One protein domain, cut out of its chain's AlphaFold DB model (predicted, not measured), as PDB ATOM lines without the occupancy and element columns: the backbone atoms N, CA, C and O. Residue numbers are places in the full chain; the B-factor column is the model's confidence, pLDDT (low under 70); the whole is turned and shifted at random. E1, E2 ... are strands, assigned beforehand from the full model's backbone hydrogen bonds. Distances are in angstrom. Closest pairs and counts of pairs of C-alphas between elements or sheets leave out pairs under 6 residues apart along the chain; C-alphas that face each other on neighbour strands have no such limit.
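This is residues 197 to 238 and 423 to 533 of the 853 residues of the protein "LTD domain-containing protein" of Candidatus Omnitrophica bacterium (UniProt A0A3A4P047). A strongly twisted sheet of eight strands, E1 to E8, folds back on itself, with E4 bridging its E1, E2, E5 part and its E3, E6, E7, E8 part, and E1 comes near E8. A smaller sheet, E9, E10 and E11, is partly face to face with it at the E8 part, its strands crossed at 62 degrees to those of the larger sheet: a loose sandwich. The printed part has 153 residues, no named helix and eleven strands, E1 to E11 in chain order, with antiparallel neighbours in both sheets; the class is all strand. It is compact, with a radius of gyration of the C-alphas of 16.1 A, but elongated, spanning 54 by 31 by 23 A.

Start in the larger, branched sheet at E6, residues 453 to 463, which has three neighbours. On one side of it find E3, residues 224 to 233, with N 228 and O 460 2.9 A apart. On the other side are E7, residues 468 to 471, with N 461 and O 469 2.8 A apart, and E8, residues 481 to 485, with N 455 and O 483 2.9 A apart. On the side of E3 other than that of E6 look for E4, residues 426 to 435, which pairs with E3 over 426 to 430, N 229 to O 428 being 2.8 A, and with E5, residues 439 to 446, over 431 to 435, N 431 to O 443 being 2.8 A. E2, residues 212 to 219, is the next neighbour of E5, N 214 to O 444 being 2.8 A, and edge strand E1, residues 197 to 202, forms a hairpin with E2, N 200 to O 215 being 2.9 A. The smaller sheet is a meander, each strand the antiparallel neighbour of the one before: E9, residues 495 to 505, E10, residues 512 to 520, and E11, residues 528 to 531. There N 498 and O 518 are 2.9 A apart, as are N 519 and O 528. Between the sheets, the closest C-alphas of E8 and E11 are those of Tyr 483 and Val 529, 6.8 A apart.

Find C-alpha 197, where E1 begins, at (-72.786, -4.984, -42.274). E6 runs 31.9 A from (-75.425, 6.432, -19.334) at C-alpha 453; E3 runs 27.0 A, E10 26.5 A and E4 25.8 A. E9 is 26.9 A long and bends by 68 degrees at residue 502. E11 ends at C-alpha 531, (-72.257, 10.216, -30.359).

The C-alphas of Asp 465 and Leu 493 are farthest apart, 55.6 A. Residues 239 to 422 are not printed, and C-alphas 238 and 423 stand 20.4 A apart across the cut. Of the links printed whole, none is long. Look for pLDDT under 70 at residues 238, 423 to 424, 474 to 477 and 508 to 512.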
ATOM      1  N   ILE A 197     -71.697  -5.166 -41.297       90.12
ATOM      2  CA  ILE A 197     -72.786  -4.984 -42.274       90.12
ATOM      3  C   ILE A 197     -74.151  -4.781 -41.605       90.12
ATOM      4  O   ILE A 197     -75.119  -4.410 -42.262       90.12
ATOM      5  N   SER A 198     -74.242  -5.034 -40.299       91.12
ATOM      6  CA  SER A 198     -75.431  -4.757 -39.492       91.12
ATOM      7  C   SER A 198     -75.060  -4.685 -38.015       91.12
ATOM      8  O   SER A 198     -74.265  -5.506 -37.553       91.12
ATOM      9  N   HIS A 199     -75.696  -3.799 -37.260       93.62
ATOM     10  CA  HIS A 199     -75.661  -3.809 -35.801       93.62
ATOM     11  C   HIS A 199     -77.092  -3.777 -35.248       93.62
ATOM     12  O   HIS A 199     -77.995  -3.235 -35.881       93.62
ATOM     13  N   GLU A 200     -77.305  -4.354 -34.070       96.62
ATOM     14  CA  GLU A 200     -78.580  -4.298 -33.352       96.62
ATOM     15  C   GLU A 200     -78.310  -4.242 -31.844       96.62
ATOM     16  O   GLU A 200     -77.465  -4.976 -31.321       96.62
ATOM     17  N   VAL A 201     -79.041  -3.376 -31.145       97.62
ATOM     18  CA  VAL A 201     -79.019  -3.237 -29.686       97.62
ATOM     19  C   VAL A 201     -80.395  -3.650 -29.171       97.62
ATOM     20  O   VAL A 201     -81.402  -3.105 -29.616       97.62
ATOM     21  N   ILE A 202     -80.453  -4.642 -28.277       98.12
ATOM     22  CA  ILE A 202     -81.710  -5.227 -27.793       98.12
ATOM     23  C   ILE A 202     -81.767  -5.187 -26.256       98.12
ATOM     24  O   ILE A 202     -80.947  -5.849 -25.612       98.12
ATOM     25  N   PRO A 203     -82.766  -4.513 -25.657       97.56
ATOM     26  CA  PRO A 203     -83.748  -3.651 -26.324       97.56
ATOM     27  C   PRO A 203     -83.086  -2.402 -26.932       97.56
ATOM     28  O   PRO A 203     -82.036  -1.971 -26.467       97.56
ATOM     29  N   GLN A 204     -83.714  -1.814 -27.956       95.38
ATOM     30  CA  GLN A 204     -83.202  -0.612 -28.635       95.38
ATOM     31  C   GLN A 204     -83.145   0.608 -27.704       95.38
ATOM     32  O   GLN A 204     -82.256   1.446 -27.832       95.38
ATOM     33  N   TYR A 205     -84.083   0.681 -26.759       96.81
ATOM     34  CA  TYR A 205     -84.195   1.746 -25.764       96.81
ATOM     35  C   TYR A 205     -84.135   1.125 -24.361       96.81
ATOM     36  O   TYR A 205     -85.177   0.861 -23.761       96.81
ATOM     37  N   PRO A 206     -82.935   0.771 -23.877       97.94
ATOM     38  CA  PRO A 206     -82.784   0.091 -22.599       97.94
ATOM     39  C   PRO A 206     -83.035   1.014 -21.406       97.94
ATOM     40  O   PRO A 206     -82.598   2.166 -21.388       97.94
ATOM     41  N   THR A 207     -83.672   0.458 -20.379       97.88
ATOM     42  CA  THR A 207     -83.752   1.038 -19.034       97.88
ATOM     43  C   THR A 207     -82.626   0.499 -18.152       97.88
ATOM     44  O   THR A 207     -81.918  -0.447 -18.503       97.88
ATOM     45  N   SER A 208     -82.471   1.057 -16.959       97.50
ATOM     46  CA  SER A 208     -81.473   0.654 -15.972       97.50
ATOM     47  C   SER A 208     -81.682  -0.750 -15.399       97.50
ATOM     48  O   SER A 208     -80.784  -1.313 -14.760       97.50
ATOM     49  N   LEU A 209     -82.849  -1.346 -15.657       97.56
ATOM     50  CA  LEU A 209     -83.177  -2.730 -15.324       97.56
ATOM     51  C   LEU A 209     -82.836  -3.709 -16.456       97.56
ATOM     52  O   LEU A 209     -82.752  -4.917 -16.216       97.56
ATOM     53  N   ASP A 210     -82.622  -3.211 -17.674       97.94
ATOM     54  CA  ASP A 210     -82.388  -4.037 -18.849       97.94
ATOM     55  C   ASP A 210     -80.898  -4.328 -19.022       97.94
ATOM     56  O   ASP A 210     -80.072  -3.436 -19.190       97.94
ATOM     57  N   ALA A 211     -80.539  -5.611 -19.039       97.50
ATOM     58  CA  ALA A 211     -79.268  -6.023 -19.622       97.50
ATOM     59  C   ALA A 211     -79.406  -6.063 -21.148       97.50
ATOM     60  O   ALA A 211     -80.389  -6.597 -21.668       97.50
ATOM     61  N   VAL A 212     -78.397  -5.566 -21.855       98.44
ATOM     62  CA  VAL A 212     -78.455  -5.290 -23.292       98.44
ATOM     63  C   VAL A 212     -77.749  -6.380 -24.083       98.44
ATOM     64  O   VAL A 212     -76.610  -6.735 -23.795       98.44
ATOM     65  N   THR A 213     -78.410  -6.917 -25.103       98.50
ATOM     66  CA  THR A 213     -77.790  -7.805 -26.092       98.50
ATOM     67  C   THR A 213     -77.361  -6.981 -27.295       98.50
ATOM     68  O   THR A 213     -78.195  -6.352 -27.939       98.50
ATOM     69  N   VAL A 214     -76.070  -7.003 -27.606       98.44
ATOM     70  CA  VAL A 214     -75.504  -6.399 -28.813       98.44
ATOM     71  C   VAL A 214     -75.295  -7.497 -29.842       98.44
ATOM     72  O   VAL A 214     -74.595  -8.474 -29.564       98.44
ATOM     73  N   ARG A 215     -75.871  -7.328 -31.033       97.88
ATOM     74  CA  ARG A 215     -75.636  -8.187 -32.197       97.88
ATOM     75  C   ARG A 215     -74.881  -7.428 -33.267       97.88
ATOM     76  O   ARG A 215     -75.280  -6.336 -33.652       97.88
ATOM     77  N   LEU A 216     -73.825  -8.044 -33.778       97.12
ATOM     78  CA  LEU A 216     -73.029  -7.522 -34.881       97.12
ATOM     79  C   LEU A 216     -72.991  -8.556 -36.002       97.12
ATOM     80  O   LEU A 216     -72.642  -9.719 -35.788       97.12
ATOM     81  N   GLY A 217     -73.396  -8.128 -37.191       95.56
ATOM     82  CA  GLY A 217     -73.281  -8.887 -38.425       95.56
ATOM     83  C   GLY A 217     -72.009  -8.495 -39.153       95.56
ATOM     84  O   GLY A 217     -71.774  -7.313 -39.391       95.56
ATOM     85  N   PHE A 218     -71.223  -9.495 -39.523       94.25
ATOM     86  CA  PHE A 218     -70.014  -9.346 -40.321       94.25
ATOM     87  C   PHE A 218     -70.186 -10.086 -41.638       94.25
ATOM     88  O   PHE A 218     -70.849 -11.129 -41.693       94.25
ATOM     89  N   ASP A 219     -69.571  -9.566 -42.684       89.81
ATOM     90  CA  ASP A 219     -69.328 -10.326 -43.900       89.81
ATOM     91  C   ASP A 219     -68.079 -11.208 -43.772       89.81
ATOM     92  O   ASP A 219     -67.439 -11.283 -42.718       89.81
ATOM     93  N   ALA A 220     -67.790 -11.957 -44.839       85.06
ATOM     94  CA  ALA A 220     -66.633 -12.844 -44.944       85.06
ATOM     95  C   ALA A 220     -66.391 -13.692 -43.670       85.06
ATOM     96  O   ALA A 220     -65.268 -13.772 -43.160       85.06
ATOM     97  N   PRO A 221     -67.416 -14.372 -43.123       89.19
ATOM     98  CA  PRO A 221     -67.304 -15.031 -41.825       89.19
ATOM     99  C   PRO A 221     -66.284 -16.174 -41.817       89.19
ATOM    100  O   PRO A 221     -65.803 -16.571 -40.760       89.19
ATOM    101  N   SER A 222     -65.918 -16.700 -42.991       89.38
ATOM    102  CA  SER A 222     -64.937 -17.774 -43.148       89.38
ATOM    103  C   SER A 222     -63.511 -17.391 -42.749       89.38
ATOM    104  O   SER A 222     -62.697 -18.288 -42.542       89.38
ATOM    105  N   ILE A 223     -63.180 -16.096 -42.675       88.75
ATOM    106  CA  ILE A 223     -61.850 -15.612 -42.263       88.75
ATOM    107  C   ILE A 223     -61.810 -15.129 -40.803       88.75
ATOM    108  O   ILE A 223     -60.724 -14.851 -40.291       88.75
ATOM    109  N   ILE A 224     -62.961 -15.094 -40.125       92.81
ATOM    110  CA  ILE A 224     -63.100 -14.710 -38.716       92.81
ATOM    111  C   ILE A 224     -62.900 -15.942 -37.826       92.81
ATOM    112  O   ILE A 224     -63.622 -16.930 -37.946       92.81
ATOM    113  N   HIS A 225     -61.949 -15.865 -36.893       94.31
ATOM    114  CA  HIS A 225     -61.732 -16.888 -35.870       94.31
ATOM    115  C   HIS A 225     -62.632 -16.659 -34.650       94.31
ATOM    116  O   HIS A 225     -63.348 -17.560 -34.213       94.31
ATOM    117  N   SER A 226     -62.610 -15.445 -34.098       96.19
ATOM    118  CA  SER A 226     -63.408 -15.063 -32.931       96.19
ATOM    119  C   SER A 226     -63.708 -13.568 -32.925       96.19
ATOM    120  O   SER A 226     -63.008 -12.774 -33.553       96.19
ATOM    121  N   VAL A 227     -64.761 -13.183 -32.202       97.50
ATOM    122  CA  VAL A 227     -65.154 -11.785 -32.016       97.50
ATOM    123  C   VAL A 227     -65.330 -11.523 -30.525       97.50
ATOM    124  O   VAL A 227     -65.998 -12.288 -29.828       97.50
ATOM    125  N   THR A 228     -64.744 -10.434 -30.044       96.81
ATOM    126  CA  THR A 228     -64.911  -9.937 -28.678       96.81
ATOM    127  C   THR A 228     -65.510  -8.542 -28.741       96.81
ATOM    128  O   THR A 228     -64.964  -7.668 -29.407       96.81
ATOM    129  N   LEU A 229     -66.611  -8.326 -28.030       97.19
ATOM    130  CA  LEU A 229     -67.183  -7.001 -27.833       97.19
ATOM    131  C   LEU A 229     -66.330  -6.257 -26.805       97.19
ATOM    132  O   LEU A 229     -66.140  -6.771 -25.701       97.19
ATOM    133  N   GLN A 230     -65.830  -5.077 -27.149       94.75
ATOM    134  CA  GLN A 230     -65.223  -4.159 -26.185       94.75
ATOM    135  C   GLN A 230     -66.218  -3.030 -25.930       94.75
ATOM    136  O   GLN A 230     -66.840  -2.545 -26.874       94.75
ATOM    137  N   TRP A 231     -66.417  -2.641 -24.673       94.75
ATOM    138  CA  TRP A 231     -67.399  -1.615 -24.329       94.75
ATOM    139  C   TRP A 231     -67.013  -0.801 -23.096       94.75
ATOM    140  O   TRP A 231     -66.350  -1.285 -22.177       94.75
ATOM    141  N   GLU A 232     -67.469   0.445 -23.069       92.12
ATOM    142  CA  GLU A 232     -67.229   1.412 -21.998       92.12
ATOM    143  C   GLU A 232     -68.484   2.246 -21.719       92.12
ATOM    144  O   GLU A 232     -69.336   2.430 -22.590       92.12
ATOM    145  N   LYS A 233     -68.576   2.795 -20.505       91.81
ATOM    146  CA  LYS A 233     -69.470   3.920 -20.224       91.81
ATOM    147  C   LYS A 233     -68.717   5.206 -20.557       91.81
ATOM    148  O   LYS A 233     -67.680   5.461 -19.954       91.81
ATOM    149  N   ALA A 234     -69.247   6.008 -21.475       89.31
ATOM    150  CA  ALA A 234     -68.669   7.301 -21.811       89.31
ATOM    151  C   ALA A 234     -68.777   8.274 -20.625       89.31
ATOM    152  O   ALA A 234     -69.822   8.379 -19.971       89.31
ATOM    153  N   GLU A 235     -67.696   9.007 -20.368       84.12
ATOM    154  CA  GLU A 235     -67.690  10.125 -19.427       84.12
ATOM    155  C   GLU A 235     -68.240  11.384 -20.100       84.12
ATOM    156  O   GLU A 235     -67.952  11.653 -21.265       84.12
ATOM    157  N   GLN A 236     -69.026  12.174 -19.363       80.06
ATOM    158  CA  GLN A 236     -69.677  13.365 -19.914       80.06
ATOM    159  C   GLN A 236     -68.699  14.533 -20.159       80.06
ATOM    160  O   GLN A 236     -69.014  15.469 -20.895       80.06
ATOM    161  N   GLY A 237     -67.489  14.455 -19.595       73.00
ATOM    162  CA  GLY A 237     -66.476  15.506 -19.679       73.00
ATOM    163  C   GLY A 237     -66.880  16.776 -18.921       73.00
ATOM    164  O   GLY A 237     -67.951  16.861 -18.327       73.00
ATOM    165  N   LYS A 238     -66.014  17.796 -18.922       69.75
ATOM    166  CA  LYS A 238     -66.313  19.092 -18.287       69.75
ATOM    167  C   LYS A 238     -66.751  20.109 -19.326       69.75
ATOM    168  O   LYS A 238     -66.129  20.236 -20.375       69.75
ATOM    169  N   VAL A 423     -56.380   0.147 -19.161       46.78
ATOM    170  CA  VAL A 423     -57.496   0.776 -19.832       46.78
ATOM    171  C   VAL A 423     -58.676  -0.114 -19.473       46.78
ATOM    172  O   VAL A 423     -58.815  -1.215 -20.004       46.78
ATOM    173  N   THR A 424     -59.452   0.288 -18.470       55.28
ATOM    174  CA  THR A 424     -60.545  -0.507 -17.910       55.28
ATOM    175  C   THR A 424     -61.786  -0.328 -18.769       55.28
ATOM    176  O   THR A 424     -62.822   0.151 -18.321       55.28
ATOM    177  N   TYR A 425     -61.692  -0.736 -20.030       74.25
ATOM    178  CA  TYR A 425     -62.877  -1.074 -20.799       74.25
ATOM    179  C   TYR A 425     -63.218  -2.545 -20.573       74.25
ATOM    180  O   TYR A 425     -62.372  -3.394 -20.275       74.25
ATOM    181  N   ASN A 426     -64.493  -2.857 -20.708       89.69
ATOM    182  CA  ASN A 426     -64.987  -4.202 -20.512       89.69
ATOM    183  C   ASN A 426     -64.849  -4.992 -21.810       89.69
ATOM    184  O   ASN A 426     -65.011  -4.454 -22.905       89.69
ATOM    185  N   GLN A 427     -64.577  -6.287 -21.688       92.81
ATOM    186  CA  GLN A 427     -64.519  -7.203 -22.820       92.81
ATOM    187  C   GLN A 427     -65.498  -8.352 -22.605       92.81
ATOM    188  O   GLN A 427     -65.601  -8.911 -21.513       92.81
ATOM    189  N   THR A 428     -66.228  -8.726 -23.648       95.75
ATOM    190  CA  THR A 428     -67.185  -9.831 -23.600       95.75
ATOM    191  C   THR A 428     -67.070 -10.655 -24.879       95.75
ATOM    192  O   THR A 428     -67.294 -10.115 -25.964       95.75
ATOM    193  N   PRO A 429     -66.709 -11.950 -24.803       97.44
ATOM    194  CA  PRO A 429     -66.707 -12.819 -25.975       97.44
ATOM    195  C   PRO A 429     -68.086 -12.839 -26.637       97.44
ATOM    196  O   PRO A 429     -69.098 -12.986 -25.948       97.44
ATOM    197  N   MET A 430     -68.127 -12.703 -27.961       98.25
ATOM    198  CA  MET A 430     -69.368 -12.796 -28.719       98.25
ATOM    199  C   MET A 430     -69.559 -14.214 -29.258       98.25
ATOM    200  O   MET A 430     -68.644 -14.814 -29.825       98.25
ATOM    201  N   ASN A 431     -70.773 -14.741 -29.131       97.50
ATOM    202  CA  ASN A 431     -71.145 -16.050 -29.653       97.50
ATOM    203  C   ASN A 431     -71.784 -15.899 -31.031       97.50
ATOM    204  O   ASN A 431     -72.652 -15.051 -31.223       97.50
ATOM    205  N   ARG A 432     -71.404 -16.743 -31.992       96.12
ATOM    206  CA  ARG A 432     -72.082 -16.793 -33.294       96.12
ATOM    207  C   ARG A 432     -73.489 -17.369 -33.119       96.12
ATOM    208  O   ARG A 432     -73.626 -18.488 -32.629       96.12
ATOM    209  N   VAL A 433     -74.510 -16.640 -33.561       96.06
ATOM    210  CA  VAL A 433     -75.931 -17.014 -33.391       96.06
ATOM    211  C   VAL A 433     -76.696 -17.195 -34.694       96.06
ATOM    212  O   VAL A 433     -77.777 -17.777 -34.701       96.06
ATOM    213  N   GLY A 434     -76.131 -16.753 -35.814       92.69
ATOM    214  CA  GLY A 434     -76.752 -16.898 -37.125       92.69
ATOM    215  C   GLY A 434     -75.794 -16.566 -38.259       92.69
ATOM    216  O   GLY A 434     -74.642 -16.191 -38.029       92.69
ATOM    217  N   GLY A 435     -76.262 -16.733 -39.494       89.00
ATOM    218  CA  GLY A 435     -75.504 -16.370 -40.687       89.00
ATOM    219  C   GLY A 435     -75.671 -17.320 -41.864       89.00
ATOM    220  O   GLY A 435     -76.207 -18.420 -41.735       89.00
ATOM    221  N   SER A 436     -75.150 -16.880 -43.000       89.56
ATOM    222  CA  SER A 436     -74.976 -17.646 -44.230       89.56
ATOM    223  C   SER A 436     -73.494 -18.017 -44.430       89.56
ATOM    224  O   SER A 436     -72.706 -17.992 -43.479       89.56
ATOM    225  N   VAL A 437     -73.115 -18.402 -45.653       84.69
ATOM    226  CA  VAL A 437     -71.701 -18.537 -46.042       84.69
ATOM    227  C   VAL A 437     -71.037 -17.168 -46.243       84.69
ATOM    228  O   VAL A 437     -69.846 -17.032 -45.981       84.69
ATOM    229  N   ASP A 438     -71.821 -16.154 -46.615       86.62
ATOM    230  CA  ASP A 438     -71.339 -14.810 -46.949       86.62
ATOM    231  C   ASP A 438     -71.414 -13.842 -45.759       86.62
ATOM    232  O   ASP A 438     -70.789 -12.785 -45.771       86.62
ATOM    233  N   SER A 439     -72.151 -14.205 -44.702       93.75
ATOM    234  CA  SER A 439     -72.354 -13.365 -43.518       93.75
ATOM    235  C   SER A 439     -72.518 -14.168 -42.228       93.75
ATOM    236  O   SER A 439     -73.021 -15.291 -42.236       93.75
ATOM    237  N   ALA A 440     -72.134 -13.602 -41.086       95.81
ATOM    238  CA  ALA A 440     -72.412 -14.174 -39.771       95.81
ATOM    239  C   ALA A 440     -72.788 -13.114 -38.743       95.81
ATOM    240  O   ALA A 440     -72.197 -12.042 -38.701       95.81
ATOM    241  N   THR A 441     -73.727 -13.466 -37.869       97.50
ATOM    242  CA  THR A 441     -74.148 -12.638 -36.739       97.50
ATOM    243  C   THR A 441     -73.564 -13.200 -35.453       97.50
ATOM    244  O   THR A 441     -73.735 -14.384 -35.146       97.50
ATOM    245  N   TYR A 442     -72.901 -12.334 -34.699       98.25
ATOM    246  CA  TYR A 442     -72.354 -12.607 -33.379       98.25
ATOM    247  C   TYR A 442     -73.107 -11.778 -32.346       98.25
ATOM    248  O   TYR A 442     -73.504 -10.653 -32.641       98.25
ATOM    249  N   GLU A 443     -73.286 -12.306 -31.138       98.25
ATOM    250  CA  GLU A 443     -73.946 -11.586 -30.052       98.25
ATOM    251  C   GLU A 443     -73.184 -11.680 -28.730       98.25
ATOM    252  O   GLU A 443     -72.596 -12.711 -28.405       98.25
ATOM    253  N   ALA A 444     -73.219 -10.599 -27.956       98.19
ATOM    254  CA  ALA A 444     -72.751 -10.551 -26.576       98.19
ATOM    255  C   ALA A 444     -73.730  -9.750 -25.719       98.19
ATOM    256  O   ALA A 444     -74.502  -8.937 -26.226       98.19
ATOM    257  N   ARG A 445     -73.688  -9.986 -24.406       97.75
ATOM    258  CA  ARG A 445     -74.563  -9.319 -23.444       97.75
ATOM    259  C   ARG A 445     -73.764  -8.376 -22.554       97.75
ATOM    260  O   ARG A 445     -72.844  -8.817 -21.871       97.75
ATOM    261  N   ILE A 446     -74.160  -7.112 -22.536       97.44
ATOM    262  CA  ILE A 446     -73.711  -6.095 -21.588       97.44
ATOM    263  C   ILE A 446     -74.690  -6.119 -20.395       97.44
ATOM    264  O   ILE A 446     -75.904  -6.215 -20.607       97.44
ATOM    265  N   PRO A 447     -74.213  -6.110 -19.134       97.00
ATOM    266  CA  PRO A 447     -75.089  -6.027 -17.963       97.00
ATOM    267  C   PRO A 447     -75.904  -4.727 -17.965       97.00
ATOM    268  O   PRO A 447     -75.622  -3.807 -18.730       97.00
ATOM    269  N   SER A 448     -76.925  -4.641 -17.112       96.50
ATOM    270  CA  SER A 448     -77.684  -3.396 -17.003       96.50
ATOM    271  C   SER A 448     -76.792  -2.265 -16.486       96.50
ATOM    272  O   SER A 448     -75.889  -2.485 -15.673       96.50
ATOM    273  N   MET A 449     -77.027  -1.058 -16.992       97.06
ATOM    274  CA  MET A 449     -76.235   0.131 -16.672       97.06
ATOM    275  C   MET A 449     -77.123   1.191 -16.016       97.06
ATOM    276  O   MET A 449     -78.328   1.182 -16.237       97.06
ATOM    277  N   PRO A 450     -76.579   2.119 -15.209       95.62
ATOM    278  CA  PRO A 450     -77.382   3.193 -14.628       95.62
ATOM    279  C   PRO A 450     -78.063   4.046 -15.705       95.62
ATOM    280  O   PRO A 450     -77.470   4.269 -16.764       95.62
ATOM    281  N   SER A 451     -79.251   4.582 -15.409       95.44
ATOM    282  CA  SER A 451     -79.901   5.573 -16.276       95.44
ATOM    283  C   SER A 451     -78.979   6.765 -16.546       95.44
ATOM    284  O   SER A 451     -78.058   7.053 -15.773       95.44
ATOM    285  N   GLN A 452     -79.217   7.439 -17.668       94.44
ATOM    286  CA  GLN A 452     -78.422   8.549 -18.185       94.44
ATOM    287  C   GLN A 452     -76.963   8.159 -18.475       94.44
ATOM    288  O   GLN A 452     -76.034   8.943 -18.279       94.44
ATOM    289  N   SER A 453     -76.745   6.921 -18.927       94.06
ATOM    290  CA  SER A 453     -75.425   6.432 -19.334       94.06
ATOM    291  C   SER A 453     -75.376   6.204 -20.841       94.06
ATOM    292  O   SER A 453     -76.136   5.395 -21.373       94.06
ATOM    293  N   LEU A 454     -74.433   6.866 -21.510       96.62
ATOM    294  CA  LEU A 454     -74.030   6.561 -22.879       96.62
ATOM    295  C   LEU A 454     -73.005   5.431 -22.858       96.62
ATOM    296  O   LEU A 454     -71.968   5.532 -22.198       96.62
ATOM    297  N   ILE A 455     -73.310   4.349 -23.563       96.50
ATOM    298  CA  ILE A 455     -72.450   3.178 -23.679       96.50
ATOM    299  C   ILE A 455     -71.877   3.148 -25.085       96.50
ATOM    300  O   ILE A 455     -72.636   3.154 -26.052       96.50
ATOM    301  N   ARG A 456     -70.550   3.095 -25.187       94.88
ATOM    302  CA  ARG A 456     -69.821   2.934 -26.449       94.88
ATOM    303  C   ARG A 456     -69.315   1.511 -26.562       94.88
ATOM    304  O   ARG A 456     -68.874   0.934 -25.567       94.88
ATOM    305  N   PHE A 457     -69.355   0.946 -27.762       95.25
ATOM    306  CA  PHE A 457     -68.849  -0.397 -28.010       95.25
ATOM    307  C   PHE A 457     -68.269  -0.562 -29.413       95.25
ATOM    308  O   PHE A 457     -68.690   0.080 -30.369       95.25
ATOM    309  N   ASN A 458     -67.304  -1.463 -29.544       93.81
ATOM    310  CA  ASN A 458     -66.746  -1.893 -30.819       93.81
ATOM    311  C   ASN A 458     -66.450  -3.405 -30.778       93.81
ATOM    312  O   ASN A 458     -66.622  -4.078 -29.757       93.81
ATOM    313  N   ALA A 459     -66.044  -3.962 -31.913       95.00
ATOM    314  CA  ALA A 459     -65.709  -5.366 -32.059       95.00
ATOM    315  C   ALA A 459     -64.217  -5.555 -32.304       95.00
ATOM    316  O   ALA A 459     -63.683  -5.131 -33.327       95.00
ATOM    317  N   ARG A 460     -63.572  -6.304 -31.414       93.44
ATOM    318  CA  ARG A 460     -62.247  -6.878 -31.631       93.44
ATOM    319  C   ARG A 460     -62.390  -8.225 -32.328       93.44
ATOM    320  O   ARG A 460     -62.702  -9.237 -31.699       93.44
ATOM    321  N   VAL A 461     -62.147  -8.237 -33.629       93.06
ATOM    322  CA  VAL A 461     -62.194  -9.415 -34.495       93.06
ATOM    323  C   VAL A 461     -60.801 -10.031 -34.579       93.06
ATOM    324  O   VAL A 461     -59.850  -9.382 -35.010       93.06
ATOM    325  N   THR A 462     -60.668 -11.289 -34.167       93.81
ATOM    326  CA  THR A 462     -59.456 -12.085 -34.402       93.81
ATOM    327  C   THR A 462     -59.676 -12.933 -35.644       93.81
ATOM    328  O   THR A 462     -60.674 -13.647 -35.746       93.81
ATOM    329  N   MET A 463     -58.756 -12.850 -36.593       90.62
ATOM    330  CA  MET A 463     -58.805 -13.559 -37.869       90.62
ATOM    331  C   MET A 463     -58.143 -14.939 -37.758       90.62
ATOM    332  O   MET A 463     -57.360 -15.196 -36.843       90.62
ATOM    333  N   ASN A 464     -58.405 -15.831 -38.717       90.31
ATOM    334  CA  ASN A 464     -57.812 -17.180 -38.742       90.31
ATOM    335  C   ASN A 464     -56.278 -17.194 -38.865       90.31
ATOM    336  O   ASN A 464     -55.645 -18.172 -38.474       90.31
ATOM    337  N   ASP A 465     -55.675 -16.128 -39.398       85.50
ATOM    338  CA  ASP A 465     -54.217 -15.967 -39.474       85.50
ATOM    339  C   ASP A 465     -53.599 -15.379 -38.189       85.50
ATOM    340  O   ASP A 465     -52.394 -15.141 -38.136       85.50
ATOM    341  N   GLY A 466     -54.414 -15.153 -37.152       86.44
ATOM    342  CA  GLY A 466     -54.010 -14.574 -35.872       86.44
ATOM    343  C   GLY A 466     -53.966 -13.045 -35.855       86.44
ATOM    344  O   GLY A 466     -53.736 -12.468 -34.791       86.44
ATOM    345  N   SER A 467     -54.198 -12.371 -36.987       82.62
ATOM    346  CA  SER A 467     -54.289 -10.910 -37.012       82.62
ATOM    347  C   SER A 467     -55.545 -10.409 -36.293       82.62
ATOM    348  O   SER A 467     -56.558 -11.105 -36.201       82.62
ATOM    349  N   VAL A 468     -55.467  -9.192 -35.756       84.81
ATOM    350  CA  VAL A 468     -56.553  -8.555 -35.007       84.81
ATOM    351  C   VAL A 468     -57.005  -7.300 -35.735       84.81
ATOM    352  O   VAL A 468     -56.192  -6.542 -36.267       84.81
ATOM    353  N   LEU A 469     -58.314  -7.094 -35.747       82.81
ATOM    354  CA  LEU A 469     -58.976  -5.942 -36.322       82.81
ATOM    355  C   LEU A 469     -59.992  -5.378 -35.326       82.81
ATOM    356  O   LEU A 469     -60.747  -6.138 -34.729       82.81
ATOM    357  N   ILE A 470     -60.031  -4.054 -35.182       84.62
ATOM    358  CA  ILE A 470     -61.085  -3.348 -34.444       84.62
ATOM    359  C   ILE A 470     -62.083  -2.767 -35.448       84.62
ATOM    360  O   ILE A 470     -61.662  -2.111 -36.406       84.62
ATOM    361  N   LEU A 471     -63.375  -3.040 -35.247       86.31
ATOM    362  CA  LEU A 471     -64.484  -2.563 -36.078       86.31
ATOM    363  C   LEU A 471     -65.565  -1.848 -35.236       86.31
ATOM    364  O   LEU A 471     -65.952  -2.402 -34.208       86.31
ATOM    365  N   PRO A 472     -66.118  -0.698 -35.673       82.38
ATOM    366  CA  PRO A 472     -65.721   0.076 -36.852       82.38
ATOM    367  C   PRO A 472     -64.241   0.476 -36.817       82.38
ATOM    368  O   PRO A 472     -63.610   0.475 -35.761       82.38
ATOM    369  N   TYR A 473     -63.648   0.713 -37.988       73.06
ATOM    370  CA  TYR A 473     -62.208   0.956 -38.084       73.06
ATOM    371  C   TYR A 473     -61.810   2.170 -37.229       73.06
ATOM    372  O   TYR A 473     -62.505   3.177 -37.227       73.06
ATOM    373  N   VAL A 474     -60.642   2.131 -36.574       64.56
ATOM    374  CA  VAL A 474     -60.091   3.281 -35.808       64.56
ATOM    375  C   VAL A 474     -59.933   4.533 -36.684       64.56
ATOM    376  O   VAL A 474     -59.910   5.660 -36.204       64.56
ATOM    377  N   SER A 475     -59.812   4.333 -37.994       59.59
ATOM    378  CA  SER A 475     -59.780   5.394 -38.987       59.59
ATOM    379  C   SER A 475     -61.163   5.922 -39.377       59.59
ATOM    380  O   SER A 475     -61.200   6.761 -40.263       59.59
ATOM    381  N   ASP A 476     -62.272   5.459 -38.809       69.31
ATOM    382  CA  ASP A 476     -63.599   6.032 -39.049       69.31
ATOM    383  C   ASP A 476     -63.775   7.349 -38.265       69.31
ATOM    384  O   ASP A 476     -63.038   7.620 -37.317       69.31
ATOM    385  N   LEU A 477     -64.728   8.190 -38.669       68.94
ATOM    386  CA  LEU A 477     -65.133   9.373 -37.900       68.94
ATOM    387  C   LEU A 477     -65.754   8.974 -36.563       68.94
ATOM    388  O   LEU A 477     -65.603   9.691 -35.580       68.94
ATOM    389  N   ARG A 478     -66.421   7.815 -36.533       76.88
ATOM    390  CA  ARG A 478     -66.953   7.194 -35.323       76.88
ATOM    391  C   ARG A 478     -66.466   5.738 -35.241       76.88
ATOM    392  O   ARG A 478     -67.097   4.849 -35.805       76.88
ATOM    393  N   PRO A 479     -65.340   5.458 -34.560       79.50
ATOM    394  CA  PRO A 479     -64.721   4.127 -34.499       79.50
ATOM    395  C   PRO A 479     -65.387   3.192 -33.471       79.50
ATOM    396  O   PRO A 479     -64.739   2.350 -32.847       79.50
ATOM    397  N   PHE A 480     -66.683   3.381 -33.238       89.44
ATOM    398  CA  PHE A 480     -67.502   2.650 -32.281       89.44
ATOM    399  C   PHE A 480     -68.983   2.854 -32.622       89.44
ATOM    400  O   PHE A 480     -69.350   3.779 -33.339       89.44
ATOM    401  N   GLU A 481     -69.835   2.012 -32.061       92.75
ATOM    402  CA  GLU A 481     -71.279   2.214 -32.002       92.75
ATOM    403  C   GLU A 481     -71.677   2.594 -30.573       92.75
ATOM    404  O   GLU A 481     -70.880   2.460 -29.636       92.75
ATOM    405  N   SER A 482     -72.895   3.098 -30.382       95.56
ATOM    406  CA  SER A 482     -73.342   3.523 -29.054       95.56
ATOM    407  C   SER A 482     -74.842   3.361 -28.830       95.56
ATOM    408  O   SER A 482     -75.627   3.312 -29.775       95.56
ATOM    409  N   TYR A 483     -75.237   3.279 -27.560       97.56
ATOM    410  CA  TYR A 483     -76.629   3.384 -27.125       97.56
ATOM    411  C   TYR A 483     -76.718   4.147 -25.803       97.56
ATOM    412  O   TYR A 483     -75.738   4.250 -25.064       97.56
ATOM    413  N   PHE A 484     -77.904   4.663 -25.487       98.25
ATOM    414  CA  PHE A 484     -78.148   5.408 -24.256       98.25
ATOM    415  C   PHE A 484     -79.180   4.698 -23.385       98.25
ATOM    416  O   PHE A 484     -80.206   4.241 -23.885       98.25
ATOM    417  N   VAL A 485     -78.894   4.605 -22.088       98.19
ATOM    418  CA  VAL A 485     -79.809   4.037 -21.092       98.19
ATOM    419  C   VAL A 485     -80.626   5.151 -20.466       98.19
ATOM    420  O   VAL A 485     -80.047   6.119 -19.969       98.19
ATOM    421  N   TYR A 486     -81.950   5.016 -20.464       97.69
ATOM    422  CA  TYR A 486     -82.840   6.035 -19.917       97.69
ATOM    423  C   TYR A 486     -84.123   5.430 -19.342       97.69
ATOM    424  O   TYR A 486     -84.792   4.651 -20.017       97.69
ATOM    425  N   ASP A 487     -84.487   5.822 -18.120       96.69
ATOM    426  CA  ASP A 487     -85.643   5.272 -17.395       96.69
ATOM    427  C   ASP A 487     -86.926   6.091 -17.596       96.69
ATOM    428  O   ASP A 487     -87.982   5.735 -17.069       96.69
ATOM    429  N   GLY A 488     -86.862   7.200 -18.341       94.50
ATOM    430  CA  GLY A 488     -87.994   8.124 -18.446       94.50
ATOM    431  C   GLY A 488     -88.210   8.937 -17.170       94.50
ATOM    432  O   GLY A 488     -89.315   9.415 -16.920       94.50
ATOM    433  N   GLU A 489     -87.176   9.079 -16.339       92.19
ATOM    434  CA  GLU A 489     -87.281   9.641 -14.994       92.19
ATOM    435  C   GLU A 489     -87.348  11.174 -14.961       92.19
ATOM    436  O   GLU A 489     -87.741  11.753 -13.945       92.19
ATOM    437  N   ILE A 490     -86.983  11.851 -16.057       93.38
ATOM    438  CA  ILE A 490     -86.942  13.314 -16.121       93.38
ATOM    439  C   ILE A 490     -88.172  13.846 -16.844       93.38
ATOM    440  O   ILE A 490     -88.321  13.712 -18.058       93.38
ATOM    441  N   VAL A 491     -89.015  14.550 -16.092       93.00
ATOM    442  CA  VAL A 491     -90.125  15.329 -16.647       93.00
ATOM    443  C   VAL A 491     -89.628  16.738 -16.971       93.00
ATOM    444  O   VAL A 491     -89.149  17.465 -16.095       93.00
ATOM    445  N   SER A 492     -89.745  17.142 -18.232       94.38
ATOM    446  CA  SER A 492     -89.442  18.497 -18.700       94.38
ATOM    447  C   SER A 492     -90.505  18.951 -19.685       94.38
ATOM    448  O   SER A 492     -91.104  18.136 -20.383       94.38
ATOM    449  N   LEU A 493     -90.734  20.260 -19.730       95.56
ATOM    450  CA  LEU A 493     -91.514  20.861 -20.804       95.56
ATOM    451  C   LEU A 493     -90.627  21.213 -22.003       95.56
ATOM    452  O   LEU A 493     -91.165  21.429 -23.084       95.56
ATOM    453  N   LEU A 494     -89.303  21.260 -21.815       96.81
ATOM    454  CA  LEU A 494     -88.288  21.537 -22.830       96.81
ATOM    455  C   LEU A 494     -87.737  20.240 -23.432       96.81
ATOM    456  O   LEU A 494     -87.784  19.177 -22.814       96.81
ATOM    457  N   THR A 495     -87.137  20.341 -24.620       97.06
ATOM    458  CA  THR A 495     -86.293  19.255 -25.150       97.06
ATOM    459  C   THR A 495     -85.126  19.035 -24.191       97.06
ATOM    460  O   THR A 495     -84.469  20.005 -23.815       97.06
ATOM    461  N   ILE A 496     -84.858  17.792 -23.796       97.62
ATOM    462  CA  ILE A 496     -83.751  17.459 -22.893       97.62
ATOM    463  C   ILE A 496     -82.506  17.129 -23.720       97.62
ATOM    464  O   ILE A 496     -82.595  16.467 -24.752       97.62
ATOM    465  N   MET A 497     -81.341  17.582 -23.268       96.44
ATOM    466  CA  MET A 497     -80.052  17.293 -23.885       96.44
ATOM    467  C   MET A 497     -79.011  16.905 -22.831       96.44
ATOM    468  O   MET A 497     -78.788  17.644 -21.872       96.44
ATOM    469  N   TRP A 498     -78.296  15.813 -23.085       96.88
ATOM    470  CA  TRP A 498     -77.047  15.468 -22.407       96.88
ATOM    471  C   TRP A 498     -75.875  15.676 -23.378       96.88
ATOM    472  O   TRP A 498     -75.668  14.849 -24.272       96.88
ATOM    473  N   PRO A 499     -75.119  16.785 -23.275       93.56
ATOM    474  CA  PRO A 499     -73.890  16.949 -24.040       93.56
ATOM    475  C   PRO A 499     -72.799  16.068 -23.437       93.56
ATOM    476  O   PRO A 499     -72.650  16.030 -22.222       93.56
ATOM    477  N   TYR A 500     -72.030  15.403 -24.287       91.44
ATOM    478  CA  TYR A 500     -70.779  14.738 -23.945       91.44
ATOM    479  C   TYR A 500     -69.648  15.599 -24.500       91.44
ATOM    480  O   TYR A 500     -69.473  15.700 -25.715       91.44
ATOM    481  N   TYR A 501     -68.923  16.283 -23.619       85.25
ATOM    482  CA  TYR A 501     -67.800  17.130 -24.006       85.25
ATOM    483  C   TYR A 501     -66.601  16.290 -24.447       85.25
ATOM    484  O   TYR A 501     -66.536  15.091 -24.191       85.25
ATOM    485  N   GLU A 502     -65.669  16.928 -25.152       77.19
ATOM    486  CA  GLU A 502     -64.517  16.251 -25.741       77.19
ATOM    487  C   GLU A 502     -63.685  15.518 -24.675       77.19
ATOM    488  O   GLU A 502     -63.142  16.125 -23.750       77.19
ATOM    489  N   GLY A 503     -63.593  14.195 -24.814       70.94
ATOM    490  CA  GLY A 503     -62.885  13.323 -23.883       70.94
ATOM    491  C   GLY A 503     -62.349  12.057 -24.557       70.94
ATOM    492  O   GLY A 503     -62.726  11.756 -25.693       70.94
ATOM    493  N   PRO A 504     -61.441  11.323 -23.891       71.75
ATOM    494  CA  PRO A 504     -60.821  10.133 -24.459       71.75
ATOM    495  C   PRO A 504     -61.829   8.992 -24.650       71.75
ATOM    496  O   PRO A 504     -62.644   8.712 -23.773       71.75
ATOM    497  N   VAL A 505     -61.729   8.302 -25.784       75.38
ATOM    498  CA  VAL A 505     -62.406   7.027 -26.063       75.38
ATOM    499  C   VAL A 505     -61.439   5.900 -25.725       75.38
ATOM    500  O   VAL A 505     -60.412   5.750 -26.391       75.38
ATOM    501  N   THR A 506     -61.743   5.099 -24.705       76.94
ATOM    502  CA  THR A 506     -60.788   4.123 -24.154       76.94
ATOM    503  C   THR A 506     -60.840   2.769 -24.865       76.94
ATOM    504  O   THR A 506     -59.847   2.051 -24.916       76.94
ATOM    505  N   ILE A 507     -61.960   2.451 -25.520       77.50
ATOM    506  CA  ILE A 507     -62.098   1.267 -26.394       77.50
ATOM    507  C   ILE A 507     -61.294   1.360 -27.708       77.50
ATOM    508  O   ILE A 507     -61.317   0.429 -28.510       77.50
ATOM    509  N   SER A 508     -60.575   2.461 -27.946       64.94
ATOM    510  CA  SER A 508     -59.672   2.651 -29.086       64.94
ATOM    511  C   SER A 508     -58.210   2.526 -28.641       64.94
ATOM    512  O   SER A 508     -57.803   3.138 -27.661       64.94
ATOM    513  N   GLU A 509     -57.382   1.786 -29.393       52.09
ATOM    514  CA  GLU A 509     -55.934   1.649 -29.118       52.09
ATOM    515  C   GLU A 509     -55.165   2.978 -29.244       52.09
ATOM    516  O   GLU A 509     -54.041   3.108 -28.763       52.09
ATOM    517  N   LYS A 510     -55.768   3.975 -29.901       49.50
ATOM    518  CA  LYS A 510     -55.273   5.352 -29.971       49.50
ATOM    519  C   LYS A 510     -56.169   6.224 -29.102       49.50
ATOM    520  O   LYS A 510     -57.387   6.122 -29.250       49.50
ATOM    521  N   SER A 511     -55.580   7.096 -28.279       51.41
ATOM    522  CA  SER A 511     -56.273   8.115 -27.472       51.41
ATOM    523  C   SER A 511     -57.020   9.118 -28.359       51.41
ATOM    524  O   SER A 511     -56.576  10.244 -28.567       51.41
ATOM    525  N   LEU A 512     -58.136   8.682 -28.939       62.31
ATOM    526  CA  LEU A 512     -59.026   9.512 -29.729       62.31
ATOM    527  C   LEU A 512     -59.859  10.351 -28.775       62.31
ATOM    528  O   LEU A 512     -60.427   9.828 -27.817       62.31
ATOM    529  N   LEU A 513     -59.929  11.643 -29.057       70.56
ATOM    530  CA  LEU A 513     -60.830  12.546 -28.372       70.56
ATOM    531  C   LEU A 513     -62.139  12.604 -29.147       70.56
ATOM    532  O   LEU A 513     -62.140  12.766 -30.367       70.56
ATOM    533  N   MET A 514     -63.246  12.432 -28.437       73.81
ATOM    534  CA  MET A 514     -64.573  12.429 -29.024       73.81
ATOM    535  C   MET A 514     -65.545  13.166 -28.116       73.81
ATOM    536  O   MET A 514     -65.498  13.034 -26.894       73.81
ATOM    537  N   SER A 515     -66.450  13.915 -28.729       84.75
ATOM    538  CA  SER A 515     -67.620  14.509 -28.081       84.75
ATOM    539  C   SER A 515     -68.893  13.904 -28.669       84.75
ATOM    540  O   SER A 515     -68.833  13.099 -29.593       84.75
ATOM    541  N   GLY A 516     -70.051  14.236 -28.112       90.69
ATOM    542  CA  GLY A 516     -71.332  13.759 -28.611       90.69
ATOM    543  C   GLY A 516     -72.503  14.476 -27.961       90.69
ATOM    544  O   GLY A 516     -72.337  15.308 -27.069       90.69
ATOM    545  N   ALA A 517     -73.711  14.143 -28.392       95.00
ATOM    546  CA  ALA A 517     -74.928  14.644 -27.771       95.00
ATOM    547  C   ALA A 517     -76.003  13.563 -27.730       95.00
ATOM    548  O   ALA A 517     -76.161  12.794 -28.674       95.00
ATOM    549  N   VAL A 518     -76.782  13.542 -26.657       97.94
ATOM    550  CA  VAL A 518     -78.009  12.750 -26.558       97.94
ATOM    551  C   VAL A 518     -79.175  13.713 -26.382       97.94
ATOM    552  O   VAL A 518     -79.100  14.607 -25.541       97.94
ATOM    553  N   ILE A 519     -80.222  13.575 -27.195       97.94
ATOM    554  CA  ILE A 519     -81.325  14.543 -27.286       97.94
ATOM    555  C   ILE A 519     -82.666  13.821 -27.151       97.94
ATOM    556  O   ILE A 519     -82.962  12.927 -27.935       97.94
ATOM    557  N   LEU A 520     -83.510  14.249 -26.214       97.81
ATOM    558  CA  LEU A 520     -84.882  13.774 -26.032       97.81
ATOM    559  C   LEU A 520     -85.876  14.912 -26.315       97.81
ATOM    560  O   LEU A 520     -86.063  15.794 -25.469       97.81
ATOM    561  N   PRO A 521     -86.510  14.935 -27.500       96.31
ATOM    562  CA  PRO A 521     -87.552  15.905 -27.815       96.31
ATOM    563  C   PRO A 521     -88.797  15.717 -26.946       96.31
ATOM    564  O   PRO A 521     -89.149  14.604 -26.582       96.31
ATOM    565  N   VAL A 522     -89.523  16.809 -26.695       91.69
ATOM    566  CA  VAL A 522     -90.737  16.820 -25.848       91.69
ATOM    567  C   VAL A 522     -91.819  15.837 -26.317       91.69
ATOM    568  O   VAL A 522     -92.575  15.313 -25.505       91.69
ATOM    569  N   ALA A 523     -91.918  15.600 -27.627       89.25
ATOM    570  CA  ALA A 523     -92.925  14.718 -28.217       89.25
ATOM    571  C   ALA A 523     -92.543  13.226 -28.178       89.25
ATOM    572  O   ALA A 523     -93.345  12.388 -28.585       89.25
ATOM    573  N   GLU A 524     -91.334  12.902 -27.720       94.94
ATOM    574  CA  GLU A 524     -90.746  11.571 -27.822       94.94
ATOM    575  C   GLU A 524     -90.609  10.926 -26.447       94.94
ATOM    576  O   GLU A 524     -90.439  11.597 -25.430       94.94
ATOM    577  N   THR A 525     -90.663   9.596 -26.410       91.75
ATOM    578  CA  THR A 525     -90.473   8.826 -25.171       91.75
ATOM    579  C   THR A 525     -89.045   8.311 -25.009       91.75
ATOM    580  O   THR A 525     -88.692   7.847 -23.928       91.75
ATOM    581  N   HIS A 526     -88.223   8.382 -26.062       94.38
ATOM    582  CA  HIS A 526     -86.859   7.855 -26.077       94.38
ATOM    583  C   HIS A 526     -85.873   8.853 -26.705       94.38
ATOM    584  O   HIS A 526     -86.243   9.569 -27.638       94.38
ATOM    585  N   PRO A 527     -84.626   8.922 -26.204       96.81
ATOM    586  CA  PRO A 527     -83.633   9.855 -26.714       96.81
ATOM    587  C   PRO A 527     -82.990   9.384 -28.025       96.81
ATOM    588  O   PRO A 527     -82.748   8.198 -28.238       96.81
ATOM    589  N   PHE A 528     -82.628  10.348 -28.867       97.00
ATOM    590  CA  PHE A 528     -81.751  10.177 -30.020       97.00
ATOM    591  C   PHE A 528     -80.290  10.330 -29.600       97.00
ATOM    592  O   PHE A 528     -79.946  11.234 -28.834       97.00
ATOM    593  N   VAL A 529     -79.425   9.467 -30.130       96.69
ATOM    594  CA  VAL A 529     -77.994   9.437 -29.814       96.69
ATOM    595  C   VAL A 529     -77.198   9.945 -31.011       96.69
ATOM    596  O   VAL A 529     -77.256   9.365 -32.088       96.69
ATOM    597  N   PHE A 530     -76.434  11.012 -30.795       95.12
ATOM    598  CA  PHE A 530     -75.529  11.637 -31.758       95.12
ATOM    599  C   PHE A 530     -74.095  11.593 -31.214       95.12
ATOM    600  O   PHE A 530     -73.441  12.620 -31.012       95.12
ATOM    601  N   ASP A 531     -73.613  10.395 -30.883       91.94
ATOM    602  CA  ASP A 531     -72.257  10.216 -30.359       91.94
ATOM    603  C   ASP A 531     -71.224  10.496 -31.464       91.94
ATOM    604  O   ASP A 531     -71.436  10.140 -32.611       91.94
ATOM    605  N   GLY A 532     -70.136  11.206 -31.205       82.38
ATOM    606  CA  GLY A 532     -69.242  11.708 -32.261       82.38
ATOM    607  C   GLY A 532     -69.679  13.016 -32.933       82.38
ATOM    608  O   GLY A 532     -68.955  13.523 -33.790       82.38
ATOM    609  N   ALA A 533     -70.820  13.605 -32.551       83.69
ATOM    610  CA  ALA A 533     -71.096  15.006 -32.868       83.69
ATOM    611  C   ALA A 533     -70.078  15.913 -32.160       83.69
ATOM    612  O   ALA A 533     -69.824  15.758 -30.966       83.69
TER     613      ALA A 533